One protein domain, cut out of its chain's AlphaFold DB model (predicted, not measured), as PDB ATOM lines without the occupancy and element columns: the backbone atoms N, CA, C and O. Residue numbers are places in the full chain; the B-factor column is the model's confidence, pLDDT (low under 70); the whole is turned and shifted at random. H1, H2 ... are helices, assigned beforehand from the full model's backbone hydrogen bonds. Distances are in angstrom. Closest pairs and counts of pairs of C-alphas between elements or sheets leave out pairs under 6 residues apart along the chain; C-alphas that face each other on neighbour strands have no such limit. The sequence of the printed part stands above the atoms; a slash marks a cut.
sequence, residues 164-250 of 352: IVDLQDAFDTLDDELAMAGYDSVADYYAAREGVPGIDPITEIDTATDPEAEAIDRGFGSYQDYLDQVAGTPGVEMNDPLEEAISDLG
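AT A GLANCE: This is residues 164 to 250 of the 352 residues of an uncharacterized protein of Silicimonas sp (UniProt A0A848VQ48). Two small helical lobes sit at the ends of a long, thin rod, joined by two extended links, residues 195 to 202 and 232 to 239, that run between them in opposite senses. In one lobe the long H1 and the shorter H6 lie side by side, with H2 next to them toward the middle of the rod; in the other lobe H4 and H5 make a corner, with the short H3 beside it. The chain goes out from H1 and H2 to the far lobe and comes back to H6. The printed part has 87 residues with six named helices, H1 to H6 in order, and no named strand; its class is all helix. It is extended, with a radius of gyration of the C-alphas of 20.4 A and spans of 67 by 19 by 15 A.

HOW THE PARTS SIT: H1, residues 164 to 181, and H2, residues 186 to 194, are close but not clearly touching: their closest C-alphas, those of Leu 178 and Val 186, are 7.2 A apart. They run the same way at a steep tilt of 43 degrees. H3, residues 203 to 206, and H4, residues 211 to 217, touch only at the corner, where the closest C-alphas, those of Ile 205 and Pro 211, are 5.2 A apart. H4 touches H5, residues 223 to 231, with the C-alphas of Glu 212 and Tyr 223 closest at 4.7 A. Their lines are about perpendicular, at 89 degrees. H3 and H5 are near each other, with 6 pairs of C-alphas within 10 A. H6, residues 240 to 248, touches H1, with the C-alphas of Leu 174 and Ala 245 closest at 5.2 A. These two run opposite ways at a shallow tilt of 28 degrees. H2 and H6 are near each other, with 5 pairs within 10 A. Among the pairs that are apart are H1 and H4, H2 and H5, and H5 and H6. In H1, H2, H4, H5 and H6 every O i to N i+4 pair is within hydrogen-bond range; H3 is too short for such a pair.

IN THESE COORDINATES: H1 begins at C-alpha 164, at (15.931, 140.735, 34.473), and is 25.9 A long. H2 is 12.5 A long, H4 9.8 A, H5 12.4 A and H6 12.2 A. H4 begins at C-alpha 211, at (28.924, 87.319, 6.334). H6 ends at C-alpha 248, at (25.509, 132.976, 28.290).

THE WHOLE: The two C-alphas farthest apart, those of Ile 164 and Thr 209, are 67.3 A apart, while the first and last printed C-alphas are 15.2 A apart. The printed part has no cut. The links from H1 to H2, H3 to H4 and H4 to H5 are tight, those from H2 to H3 and H5 to H6 are short, and no link is long. The mean pLDDT of the printed part is 94.4, and no printed residue is under 70.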
ATOM      1  N   ILE A 164      17.090 141.602  34.748       97.94
ATOM      2  CA  ILE A 164      15.931 140.735  34.473       97.94
ATOM      3  C   ILE A 164      15.583 140.758  32.981       97.94
ATOM      4  O   ILE A 164      15.382 139.701  32.386       97.94
ATOM      5  N   VAL A 165      15.534 141.948  32.374       98.19
ATOM      6  CA  VAL A 165      15.241 142.103  30.940       98.19
ATOM      7  C   VAL A 165      16.341 141.467  30.086       98.19
ATOM      8  O   VAL A 165      16.039 140.678  29.196       98.19
ATOM      9  N   ASP A 166      17.611 141.728  30.403       97.50
ATOM     10  CA  ASP A 166      18.758 141.141  29.701       97.50
ATOM     11  C   ASP A 166      18.759 139.605  29.813       97.50
ATOM     12  O   ASP A 166      19.129 138.905  28.869       97.50
ATOM     13  N   LEU A 167      18.333 139.064  30.962       97.81
ATOM     14  CA  LEU A 167      18.207 137.623  31.153       97.81
ATOM     15  C   LEU A 167      17.087 137.029  30.292       97.81
ATOM     16  O   LEU A 167      17.299 135.979  29.688       97.81
ATOM     17  N   GLN A 168      15.926 137.686  30.202       98.38
ATOM     18  CA  GLN A 168      14.857 137.256  29.295       98.38
ATOM     19  C   GLN A 168      15.332 137.275  27.837       98.38
ATOM     20  O   GLN A 168      15.141 136.293  27.123       98.38
ATOM     21  N   ASP A 169      16.017 138.340  27.413       98.25
ATOM     22  CA  ASP A 169      16.564 138.457  26.056       98.25
ATOM     23  C   ASP A 169      17.546 137.312  25.726       98.25
ATOM     24  O   ASP A 169      17.601 136.835  24.587       98.25
ATOM     25  N   ALA A 170      18.315 136.834  26.712       98.19
ATOM     26  CA  ALA A 170      19.204 135.685  26.546       98.19
ATOM     27  C   ALA A 170      18.436 134.364  26.340       98.19
ATOM     28  O   ALA A 170      18.833 133.554  25.498       98.19
ATOM     29  N   PHE A 171      17.320 134.153  27.049       98.44
ATOM     30  CA  PHE A 171      16.436 133.001  26.821       98.44
ATOM     31  C   PHE A 171      15.736 133.069  25.459       98.44
ATOM     32  O   PHE A 171      15.759 132.088  24.717       98.44
ATOM     33  N   ASP A 172      15.217 134.235  25.075       98.38
ATOM     34  CA  ASP A 172      14.620 134.449  23.752       98.38
ATOM     35  C   ASP A 172      15.639 134.165  22.631       98.38
ATOM     36  O   ASP A 172      15.321 133.526  21.624       98.38
ATOM     37  N   THR A 173      16.894 134.585  22.827       98.31
ATOM     38  CA  THR A 173      17.998 134.300  21.900       98.31
ATOM     39  C   THR A 173      18.268 132.798  21.789       98.31
ATOM     40  O   THR A 173      18.430 132.286  20.679       98.31
ATOM     41  N   LEU A 174      18.297 132.070  22.910       98.19
ATOM     42  CA  LEU A 174      18.459 130.615  22.907       98.19
ATOM     43  C   LEU A 174      17.337 129.922  22.121       98.19
ATOM     44  O   LEU A 174      17.620 129.050  21.296       98.19
ATOM     45  N   ASP A 175      16.085 130.305  22.359       98.38
ATOM     46  CA  ASP A 175      14.919 129.727  21.690       98.38
ATOM     47  C   ASP A 175      14.960 129.956  20.171       98.38
ATOM     48  O   ASP A 175      14.705 129.035  19.382       98.38
ATOM     49  N   ASP A 176      15.345 131.159  19.744       98.25
ATOM     50  CA  ASP A 176      15.532 131.489  18.333       98.25
ATOM     51  C   ASP A 176      16.659 130.657  17.695       98.25
ATOM     52  O   ASP A 176      16.485 130.120  16.592       98.25
ATOM     53  N   GLU A 177      17.799 130.495  18.375       97.94
ATOM     54  CA  GLU A 177      18.925 129.689  17.884       97.94
ATOM     55  C   GLU A 177      18.588 128.191  17.818       97.94
ATOM     56  O   GLU A 177      18.919 127.523  16.829       97.94
ATOM     57  N   LEU A 178      17.852 127.657  18.799       97.56
ATOM     58  CA  LEU A 178      17.323 126.290  18.765       97.56
ATOM     59  C   LEU A 178      16.389 126.094  17.567       97.56
ATOM     60  O   LEU A 178      16.583 125.173  16.763       97.56
ATOM     61  N   ALA A 179      15.429 127.001  17.379       97.69
ATOM     62  CA  ALA A 179      14.479 126.938  16.277       97.69
ATOM     63  C   ALA A 179      15.164 127.066  14.904       97.69
ATOM     64  O   ALA A 179      14.786 126.373  13.949       97.69
ATOM     65  N   MET A 180      16.187 127.921  14.783       96.69
ATOM     66  CA  MET A 180      16.994 128.068  13.566       96.69
ATOM     67  C   MET A 180      17.828 126.820  13.266       96.69
ATOM     68  O   MET A 180      17.938 126.423  12.099       96.69
ATOM     69  N   ALA A 181      18.371 126.178  14.301       96.12
ATOM     70  CA  ALA A 181      19.098 124.919  14.199       96.12
ATOM     71  C   ALA A 181      18.177 123.702  13.968       96.12
ATOM     72  O   ALA A 181      18.631 122.659  13.496       96.12
ATOM     73  N   GLY A 182      16.872 123.857  14.215       96.62
ATOM     74  CA  GLY A 182      15.856 122.826  14.016       96.62
ATOM     75  C   GLY A 182      15.688 121.882  15.205       96.62
ATOM     76  O   GLY A 182      15.261 120.744  15.000       96.62
ATOM     77  N   TYR A 183      16.024 122.343  16.407       96.38
ATOM     78  CA  TYR A 183      15.822 121.636  17.669       96.38
ATOM     79  C   TYR A 183      14.660 122.265  18.441       96.38
ATOM     80  O   TYR A 183      14.464 123.476  18.382       96.38
ATOM     81  N   ASP A 184      13.896 121.441  19.159       97.25
ATOM     82  CA  ASP A 184      12.807 121.918  20.020       97.25
ATOM     83  C   ASP A 184      13.310 122.243  21.445       97.25
ATOM     84  O   ASP A 184      12.612 122.907  22.206       97.25
ATOM     85  N   SER A 185      14.502 121.763  21.825       96.69
ATOM     86  CA  SER A 185      15.109 121.975  23.145       96.69
ATOM     87  C   SER A 185      16.634 121.785  23.133       96.69
ATOM     88  O   SER A 185      17.186 121.131  22.242       96.69
ATOM     89  N   VAL A 186      17.322 122.280  24.171       96.00
ATOM     90  CA  VAL A 186      18.759 122.012  24.399       96.00
ATOM     91  C   VAL A 186      19.036 120.512  24.554       96.00
ATOM     92  O   VAL A 186      20.030 120.004  24.034       96.00
ATOM     93  N   ALA A 187      18.125 119.768  25.190       95.44
ATOM     94  CA  ALA A 187      18.240 118.318  25.319       95.44
ATOM     95  C   ALA A 187      18.235 117.612  23.950       95.44
ATOM     96  O   ALA A 187      19.016 116.683  23.737       95.44
ATOM     97  N   ASP A 188      17.409 118.076  23.003       95.06
ATOM     98  CA  ASP A 188      17.399 117.542  21.636       95.06
ATOM     99  C   ASP A 188      18.702 117.861  20.894       95.06
ATOM    100  O   ASP A 188      19.217 117.010  20.165       95.06
ATOM    101  N   TYR A 189      19.267 119.055  21.109       94.88
ATOM    102  CA  TYR A 189      20.579 119.419  20.571       94.88
ATOM    103  C   TYR A 189      21.683 118.492  21.097       94.88
ATOM    104  O   TYR A 189      22.459 117.941  20.311       94.88
ATOM    105  N   TYR A 190      21.737 118.251  22.409       93.50
ATOM    106  CA  TYR A 190      22.737 117.357  22.999       93.50
ATOM    107  C   TYR A 190      22.562 115.903  22.562       93.50
ATOM    108  O   TYR A 190      23.552 115.257  22.214       93.50
ATOM    109  N   ALA A 191      21.326 115.406  22.470       91.50
ATOM    110  CA  ALA A 191      21.051 114.077  21.927       91.50
ATOM    111  C   ALA A 191      21.506 113.955  20.460       91.50
ATOM    112  O   ALA A 191      22.096 112.949  20.061       91.50
ATOM    113  N   ALA A 192      21.289 114.995  19.650       91.69
ATOM    114  CA  ALA A 192      21.777 115.029  18.275       91.69
ATOM    115  C   ALA A 192      23.312 115.043  18.200       91.69
ATOM    116  O   ALA A 192      23.884 114.492  17.256       91.69
ATOM    117  N   ARG A 193      23.989 115.655  19.179       90.31
ATOM    118  CA  ARG A 193      25.453 115.749  19.232       90.31
ATOM    119  C   ARG A 193      26.130 114.467  19.703       90.31
ATOM    120  O   ARG A 193      27.209 114.144  19.214       90.31
ATOM    121  N   GLU A 194      25.509 113.723  20.611       88.75
ATOM    122  CA  GLU A 194      25.980 112.386  20.989       88.75
ATOM    123  C   GLU A 194      25.856 111.406  19.807       88.75
ATOM    124  O   GLU A 194      26.719 110.554  19.586       88.75
ATOM    125  N   GLY A 195      24.815 111.583  18.988       85.62
ATOM    126  CA  GLY A 195      24.499 110.687  17.885       85.62
ATOM    127  C   GLY A 195      23.793 109.424  18.372       85.62
ATOM    128  O   GLY A 195      23.201 109.386  19.448       85.62
ATOM    129  N   VAL A 196      23.817 108.370  17.555       83.38
ATOM    130  CA  VAL A 196      23.244 107.071  17.940       83.38
ATOM    131  C   VAL A 196      24.388 106.078  18.090       83.38
ATOM    132  O   VAL A 196      25.048 105.798  17.081       83.38
ATOM    133  N   PRO A 197      24.625 105.525  19.295       84.31
ATOM    134  CA  PRO A 197      25.666 104.530  19.477       84.31
ATOM    135  C   PRO A 197      25.381 103.316  18.593       84.31
ATOM    136  O   PRO A 197      24.235 102.881  18.446       84.31
ATOM    137  N   GLY A 198      26.436 102.785  17.983       87.25
ATOM    138  CA  GLY A 198      26.337 101.558  17.210       87.25
ATOM    139  C   GLY A 198      26.087 100.333  18.091       87.25
ATOM    140  O   GLY A 198      26.237 100.377  19.313       87.25
ATOM    141  N   ILE A 199      25.703  99.221  17.471       89.38
ATOM    142  CA  ILE A 199      25.587  97.935  18.163       89.38
ATOM    143  C   ILE A 199      26.964  97.301  18.378       89.38
ATOM    144  O   ILE A 199      27.885  97.490  17.579       89.38
ATOM    145  N   ASP A 200      27.083  96.479  19.421       90.44
ATOM    146  CA  ASP A 200      28.285  95.674  19.627       90.44
ATOM    147  C   ASP A 200      28.531  94.748  18.418       90.44
ATOM    148  O   ASP A 200      27.597  94.066  17.971       90.44
ATOM    149  N   PRO A 201      29.775  94.667  17.903       92.31
ATOM    150  CA  PRO A 201      30.109  93.762  16.815       92.31
ATOM    151  C   PRO A 201      29.779  92.311  17.174       92.31
ATOM    152  O   PRO A 201      30.194  91.778  18.210       92.31
ATOM    153  N   ILE A 202      29.054  91.639  16.287       93.56
ATOM    154  CA  ILE A 202      28.660  90.246  16.444       93.56
ATOM    155  C   ILE A 202      29.741  89.385  15.797       93.56
ATOM    156  O   ILE A 202      29.793  89.218  14.577       93.56
ATOM    157  N   THR A 203      30.586  88.780  16.635       94.69
ATOM    158  CA  THR A 203      31.757  88.011  16.183       94.69
ATOM    159  C   THR A 203      31.396  86.899  15.193       94.69
ATOM    160  O   THR A 203      32.185  86.594  14.297       94.69
ATOM    161  N   GLU A 204      30.218  86.281  15.324       94.69
ATOM    162  CA  GLU A 204      29.796  85.241  14.382       94.69
ATOM    163  C   GLU A 204      29.531  85.784  12.974       94.69
ATOM    164  O   GLU A 204      29.876  85.097  12.017       94.69
ATOM    165  N   ILE A 205      28.993  87.002  12.835       91.75
ATOM    166  CA  ILE A 205      28.808  87.649  11.528       91.75
ATOM    167  C   ILE A 205      30.182  88.031  10.956       91.75
ATOM    168  O   ILE A 205      30.491  87.689   9.815       91.75
ATOM    169  N   ASP A 206      31.042  88.653  11.771       93.44
ATOM    170  CA  ASP A 206      32.354  89.167  11.340       93.44
ATOM    171  C   ASP A 206      33.328  88.071  10.881       93.44
ATOM    172  O   ASP A 206      34.213  88.305  10.054       93.44
ATOM    173  N   THR A 207      33.201  86.867  11.444       95.56
ATOM    174  CA  THR A 207      34.102  85.735  11.172       95.56
ATOM    175  C   THR A 207      33.478  84.649  10.297       95.56
ATOM    176  O   THR A 207      34.141  83.651   9.988       95.56
ATOM    177  N   ALA A 208      32.224  84.828   9.868       95.44
ATOM    178  CA  ALA A 208      31.537  83.888   8.997       95.44
ATOM    179  C   ALA A 208      32.268  83.722   7.655       95.44
ATOM    180  O   ALA A 208      32.869  84.644   7.104       95.44
ATOM    181  N   THR A 209      32.173  82.521   7.078       97.44
ATOM    182  CA  THR A 209      32.648  82.284   5.701       97.44
ATOM    183  C   THR A 209      31.791  83.034   4.672       97.44
ATOM    184  O   THR A 209      32.284  83.358   3.593       97.44
ATOM    185  N   ASP A 210      30.532  83.313   5.018       97.50
ATOM    186  CA  ASP A 210      29.588  84.118   4.241       97.50
ATOM    187  C   ASP A 210      28.868  85.126   5.171       97.50
ATOM    188  O   ASP A 210      27.802  84.812   5.706       97.50
ATOM    189  N   PRO A 211      29.468  86.308   5.419       95.62
ATOM    190  CA  PRO A 211      28.924  87.319   6.334       95.62
ATOM    191  C   PRO A 211      27.552  87.867   5.921       95.62
ATOM    192  O   PRO A 211      26.761  88.241   6.781       95.62
ATOM    193  N   GLU A 212      27.242  87.880   4.620       97.38
ATOM    194  CA  GLU A 212      25.941  88.326   4.100       97.38
ATOM    195  C   GLU A 212      24.819  87.386   4.543       97.38
ATOM    196  O   GLU A 212      23.795  87.836   5.057       97.38
ATOM    197  N   ALA A 213      25.019  86.074   4.391       97.44
ATOM    198  CA  ALA A 213      24.029  85.088   4.805       97.44
ATOM    199  C   ALA A 213      23.825  85.076   6.329       97.44
ATOM    200  O   ALA A 213      22.683  85.005   6.779       97.44
ATOM    201  N   GLU A 214      24.908  85.177   7.111       97.56
ATOM    202  CA  GLU A 214      24.823  85.207   8.579       97.56
ATOM    203  C   GLU A 214      24.142  86.492   9.077       97.56
ATOM    204  O   GLU A 214      23.287  86.425   9.958       97.56
ATOM    205  N   ALA A 215      24.435  87.656   8.484       95.94
ATOM    206  CA  ALA A 215      23.746  88.905   8.819       95.94
ATOM    207  C   ALA A 215      22.232  88.807   8.554       95.94
ATOM    208  O   ALA A 215      21.427  89.175   9.411       95.94
ATOM    209  N   ILE A 216      21.830  88.239   7.412       97.25
ATOM    210  CA  ILE A 216      20.410  88.029   7.095       97.25
ATOM    211  C   ILE A 216      19.753  87.042   8.074       97.25
ATOM    212  O   ILE A 216      18.631  87.289   8.519       97.25
ATOM    213  N   ASP A 217      20.432  85.954   8.452       97.44
ATOM    214  CA  ASP A 217      19.916  84.977   9.427       97.44
ATOM    215  C   ASP A 217      19.704  85.603  10.818       97.44
ATOM    216  O   ASP A 217      18.722  85.311  11.503       97.44
ATOM    217  N   ARG A 218      20.568  86.552  11.199       95.81
ATOM    218  CA  ARG A 218      20.451  87.348  12.433       95.81
ATOM    219  C   ARG A 218      19.415  88.473  12.360       95.81
ATOM    220  O   ARG A 218      19.187  89.141  13.365       95.81
ATOM    221  N   GLY A 219      18.750  88.645  11.220       96.06
ATOM    222  CA  GLY A 219      17.649  89.592  11.045       96.06
ATOM    223  C   GLY A 219      18.047  90.960  10.489       96.06
ATOM    224  O   GLY A 219      17.187  91.839  10.433       96.06
ATOM    225  N   PHE A 220      19.295  91.146  10.053       96.06
ATOM    226  CA  PHE A 220      19.710  92.348   9.326       96.06
ATOM    227  C   PHE A 220      19.261  92.276   7.860       96.06
ATOM    228  O   PHE A 220      19.094  91.197   7.292       96.06
ATOM    229  N   GLY A 221      19.066  93.427   7.211       96.94
ATOM    230  CA  GLY A 221      18.661  93.462   5.803       96.94
ATOM    231  C   GLY A 221      19.771  93.045   4.827       96.94
ATOM    232  O   GLY A 221      19.475  92.599   3.719       96.94
ATOM    233  N   SER A 222      21.033  93.222   5.230       97.69
ATOM    234  CA  SER A 222      22.260  92.857   4.501       97.69
ATOM    235  C   SER A 222      23.466  92.930   5.447       97.69
ATOM    236  O   SER A 222      23.348  93.460   6.554       97.69
ATOM    237  N   TYR A 223      24.648  92.486   5.011       95.94
ATOM    238  CA  TYR A 223      25.877  92.709   5.779       95.94
ATOM    239  C   TYR A 223      26.228  94.199   5.905       95.94
ATOM    240  O   TYR A 223      26.734  94.625   6.939       95.94
ATOM    241  N   GLN A 224      25.919  95.017   4.891       96.50
ATOM    242  CA  GLN A 224      26.151  96.465   4.963       96.50
ATOM    243  C   GLN A 224      25.262  97.136   6.020       96.50
ATOM    244  O   GLN A 224      25.749  97.973   6.765       96.50
ATOM    245  N   ASP A 225      23.994  96.727   6.123       94.94
ATOM    246  CA  ASP A 225      23.055  97.216   7.149       94.94
ATOM    247  C   ASP A 225      23.545  96.885   8.573       94.94
ATOM    248  O   ASP A 225      23.465  97.715   9.474       94.94
ATOM    249  N   TYR A 226      24.147  95.703   8.758       95.31
ATOM    250  CA  TYR A 226      24.850  95.356   9.997       95.31
ATOM    251  C   TYR A 226      26.054  96.276  10.259       95.31
ATOM    252  O   TYR A 226      26.177  96.802  11.360       95.31
ATOM    253  N   LEU A 227      26.923  96.508   9.267       93.81
ATOM    254  CA  LEU A 227      28.087  97.390   9.433       93.81
ATOM    255  C   LEU A 227      27.687  98.834   9.758       93.81
ATOM    256  O   LEU A 227      28.327  99.460  10.600       93.81
ATOM    257  N   ASP A 228      26.634  99.344   9.124       91.44
ATOM    258  CA  ASP A 228      26.107 100.682   9.390       91.44
ATOM    259  C   ASP A 228      25.523 100.758  10.816       91.44
ATOM    260  O   ASP A 228      25.766 101.728  11.531       91.44
ATOM    261  N   GLN A 229      24.838  99.705  11.285       90.50
ATOM    262  CA  GLN A 229      24.379  99.622  12.677       90.50
ATOM    263  C   GLN A 229      25.523  99.490  13.683       90.50
ATOM    264  O   GLN A 229      25.426 100.067  14.757       90.50
ATOM    265  N   VAL A 230      26.598  98.762  13.372       89.69
ATOM    266  CA  VAL A 230      27.790  98.670  14.237       89.69
ATOM    267  C   VAL A 230      28.523 100.007  14.306       89.69
ATOM    268  O   VAL A 230      29.025 100.384  15.361       89.69
ATOM    269  N   ALA A 231      28.593 100.738  13.192       88.00
ATOM    270  CA  ALA A 231      29.211 102.060  13.153       88.00
ATOM    271  C   ALA A 231      28.397 103.114  13.921       88.00
ATOM    272  O   ALA A 231      28.982 104.054  14.460       88.00
ATOM    273  N   GLY A 232      27.072 102.953  13.984       87.94
ATOM    274  CA  GLY A 232      26.167 103.937  14.568       87.94
ATOM    275  C   GLY A 232      25.968 105.157  13.665       87.94
ATOM    276  O   GLY A 232      26.392 105.190  12.508       87.94
ATOM    277  N   THR A 233      25.297 106.179  14.196       84.25
ATOM    278  CA  THR A 233      25.139 107.467  13.506       84.25
ATOM    279  C   THR A 233      26.041 108.497  14.179       84.25
ATOM    280  O   THR A 233      25.867 108.720  15.377       84.25
ATOM    281  N   PRO A 234      26.987 109.126  13.454       81.88
ATOM    282  CA  PRO A 234      27.806 110.186  14.028       81.88
ATOM    283  C   PRO A 234      26.923 111.367  14.440       81.88
ATOM    284  O   PRO A 234      25.952 111.684  13.747       81.88
ATOM    285  N   GLY A 235      27.271 112.004  15.555       85.56
ATOM    286  CA  GLY A 235      26.591 113.202  16.028       85.56
ATOM    287  C   GLY A 235      26.728 114.396  15.082       85.56
ATOM    288  O   GLY A 235      27.547 114.400  14.156       85.56
ATOM    289  N   VAL A 236      25.899 115.413  15.310       88.12
ATOM    290  CA  VAL A 236      25.952 116.683  14.574       88.12
ATOM    291  C   VAL A 236      27.194 117.503  14.935       88.12
ATOM    292  O   VAL A 236      27.763 117.358  16.017       88.12
ATOM    293  N   GLU A 237      27.620 118.371  14.015       88.00
ATOM    294  CA  GLU A 237      28.688 119.342  14.280       88.00
ATOM    295  C   GLU A 237      28.218 120.434  15.257       88.00
ATOM    296  O   GLU A 237      27.023 120.720  15.356       88.00
ATOM    297  N   MET A 238      29.183 121.041  15.958       87.81
ATOM    298  CA  MET A 238      28.962 122.165  16.873       87.81
ATOM    299  C   MET A 238      28.367 123.363  16.124       87.81
ATOM    300  O   MET A 238      28.730 123.636  14.976       87.81
ATOM    301  N   ASN A 239      27.445 124.064  16.779       92.69
ATOM    302  CA  ASN A 239      26.798 125.258  16.247       92.69
ATOM    303  C   ASN A 239      27.180 126.467  17.107       92.69
ATOM    304  O   ASN A 239      26.562 126.685  18.143       92.69
ATOM    305  N   ASP A 240      28.192 127.228  16.670       94.81
ATOM    306  CA  ASP A 240      28.788 128.312  17.466       94.81
ATOM    307  C   ASP A 240      27.737 129.287  18.064       94.81
ATOM    308  O   ASP A 240      27.779 129.481  19.275       94.81
ATOM    309  N   PRO A 241      26.763 129.844  17.300       96.44
ATOM    310  CA  PRO A 241      25.689 130.673  17.869       96.44
ATOM    311  C   PRO A 241      24.879 130.016  18.993       96.44
ATOM    312  O   PRO A 241      24.651 130.625  20.034       96.44
ATOM    313  N   LEU A 242      24.458 128.763  18.801       96.00
ATOM    314  CA  LEU A 242      23.670 128.039  19.798       96.00
ATOM    315  C   LEU A 242      24.507 127.744  21.049       96.00
ATOM    316  O   LEU A 242      24.004 127.778  22.169       96.00
ATOM    317  N   GLU A 243      25.791 127.454  20.868       95.75
ATOM    318  CA  GLU A 243      26.697 127.197  21.981       95.75
ATOM    319  C   GLU A 243      27.020 128.453  22.790       95.75
ATOM    320  O   GLU A 243      27.108 128.370  24.015       95.75
ATOM    321  N   GLU A 244      27.149 129.602  22.126       97.12
ATOM    322  CA  GLU A 244      27.274 130.910  22.774       97.12
ATOM    323  C   GLU A 244      26.024 131.211  23.616       97.12
ATOM    324  O   GLU A 244      26.158 131.457  24.812       97.12
ATOM    325  N   ALA A 245      24.818 131.036  23.059       97.56
ATOM    326  CA  ALA A 245      23.561 131.252  23.785       97.56
ATOM    327  C   ALA A 245      23.405 130.339  25.020       97.56
ATOM    328  O   ALA A 245      22.998 130.784  26.091       97.56
ATOM    329  N   ILE A 246      23.777 129.057  24.906       97.50
ATOM    330  CA  ILE A 246      23.797 128.131  26.054       97.50
ATOM    331  C   ILE A 246      24.818 128.592  27.109       97.50
ATOM    332  O   ILE A 246      24.550 128.508  28.310       97.50
ATOM    333  N   SER A 247      25.994 129.060  26.677       96.88
ATOM    334  CA  SER A 247      27.053 129.519  27.578       96.88
ATOM    335  C   SER A 247      26.688 130.804  28.318       96.88
ATOM    336  O   SER A 247      27.061 130.943  29.485       96.88
ATOM    337  N   ASP A 248      25.972 131.725  27.676       97.19
ATOM    338  CA  ASP A 248      25.509 132.976  28.290       97.19
ATOM    339  C   ASP A 248      24.531 132.715  29.446       97.19
ATOM    340  O   ASP A 248      24.523 133.439  30.442       97.19
ATOM    341  N   LEU A 249      23.792 131.605  29.375       97.88
ATOM    342  CA  LEU A 249      22.901 131.112  30.429       97.88
ATOM    343  C   LEU A 249      23.602 130.153  31.417       97.88
ATOM    344  O   LEU A 249      22.968 129.486  32.243       97.88
ATOM    345  N   GLY A 250      24.934 130.086  31.359       96.94
ATOM    346  CA  GLY A 250      25.772 129.355  32.306       96.94
ATOM    347  C   GLY A 250      25.859 127.847  32.073       96.94
ATOM    348  O   GLY A 250      26.291 127.140  32.985       96.94
TER     349      GLY A 250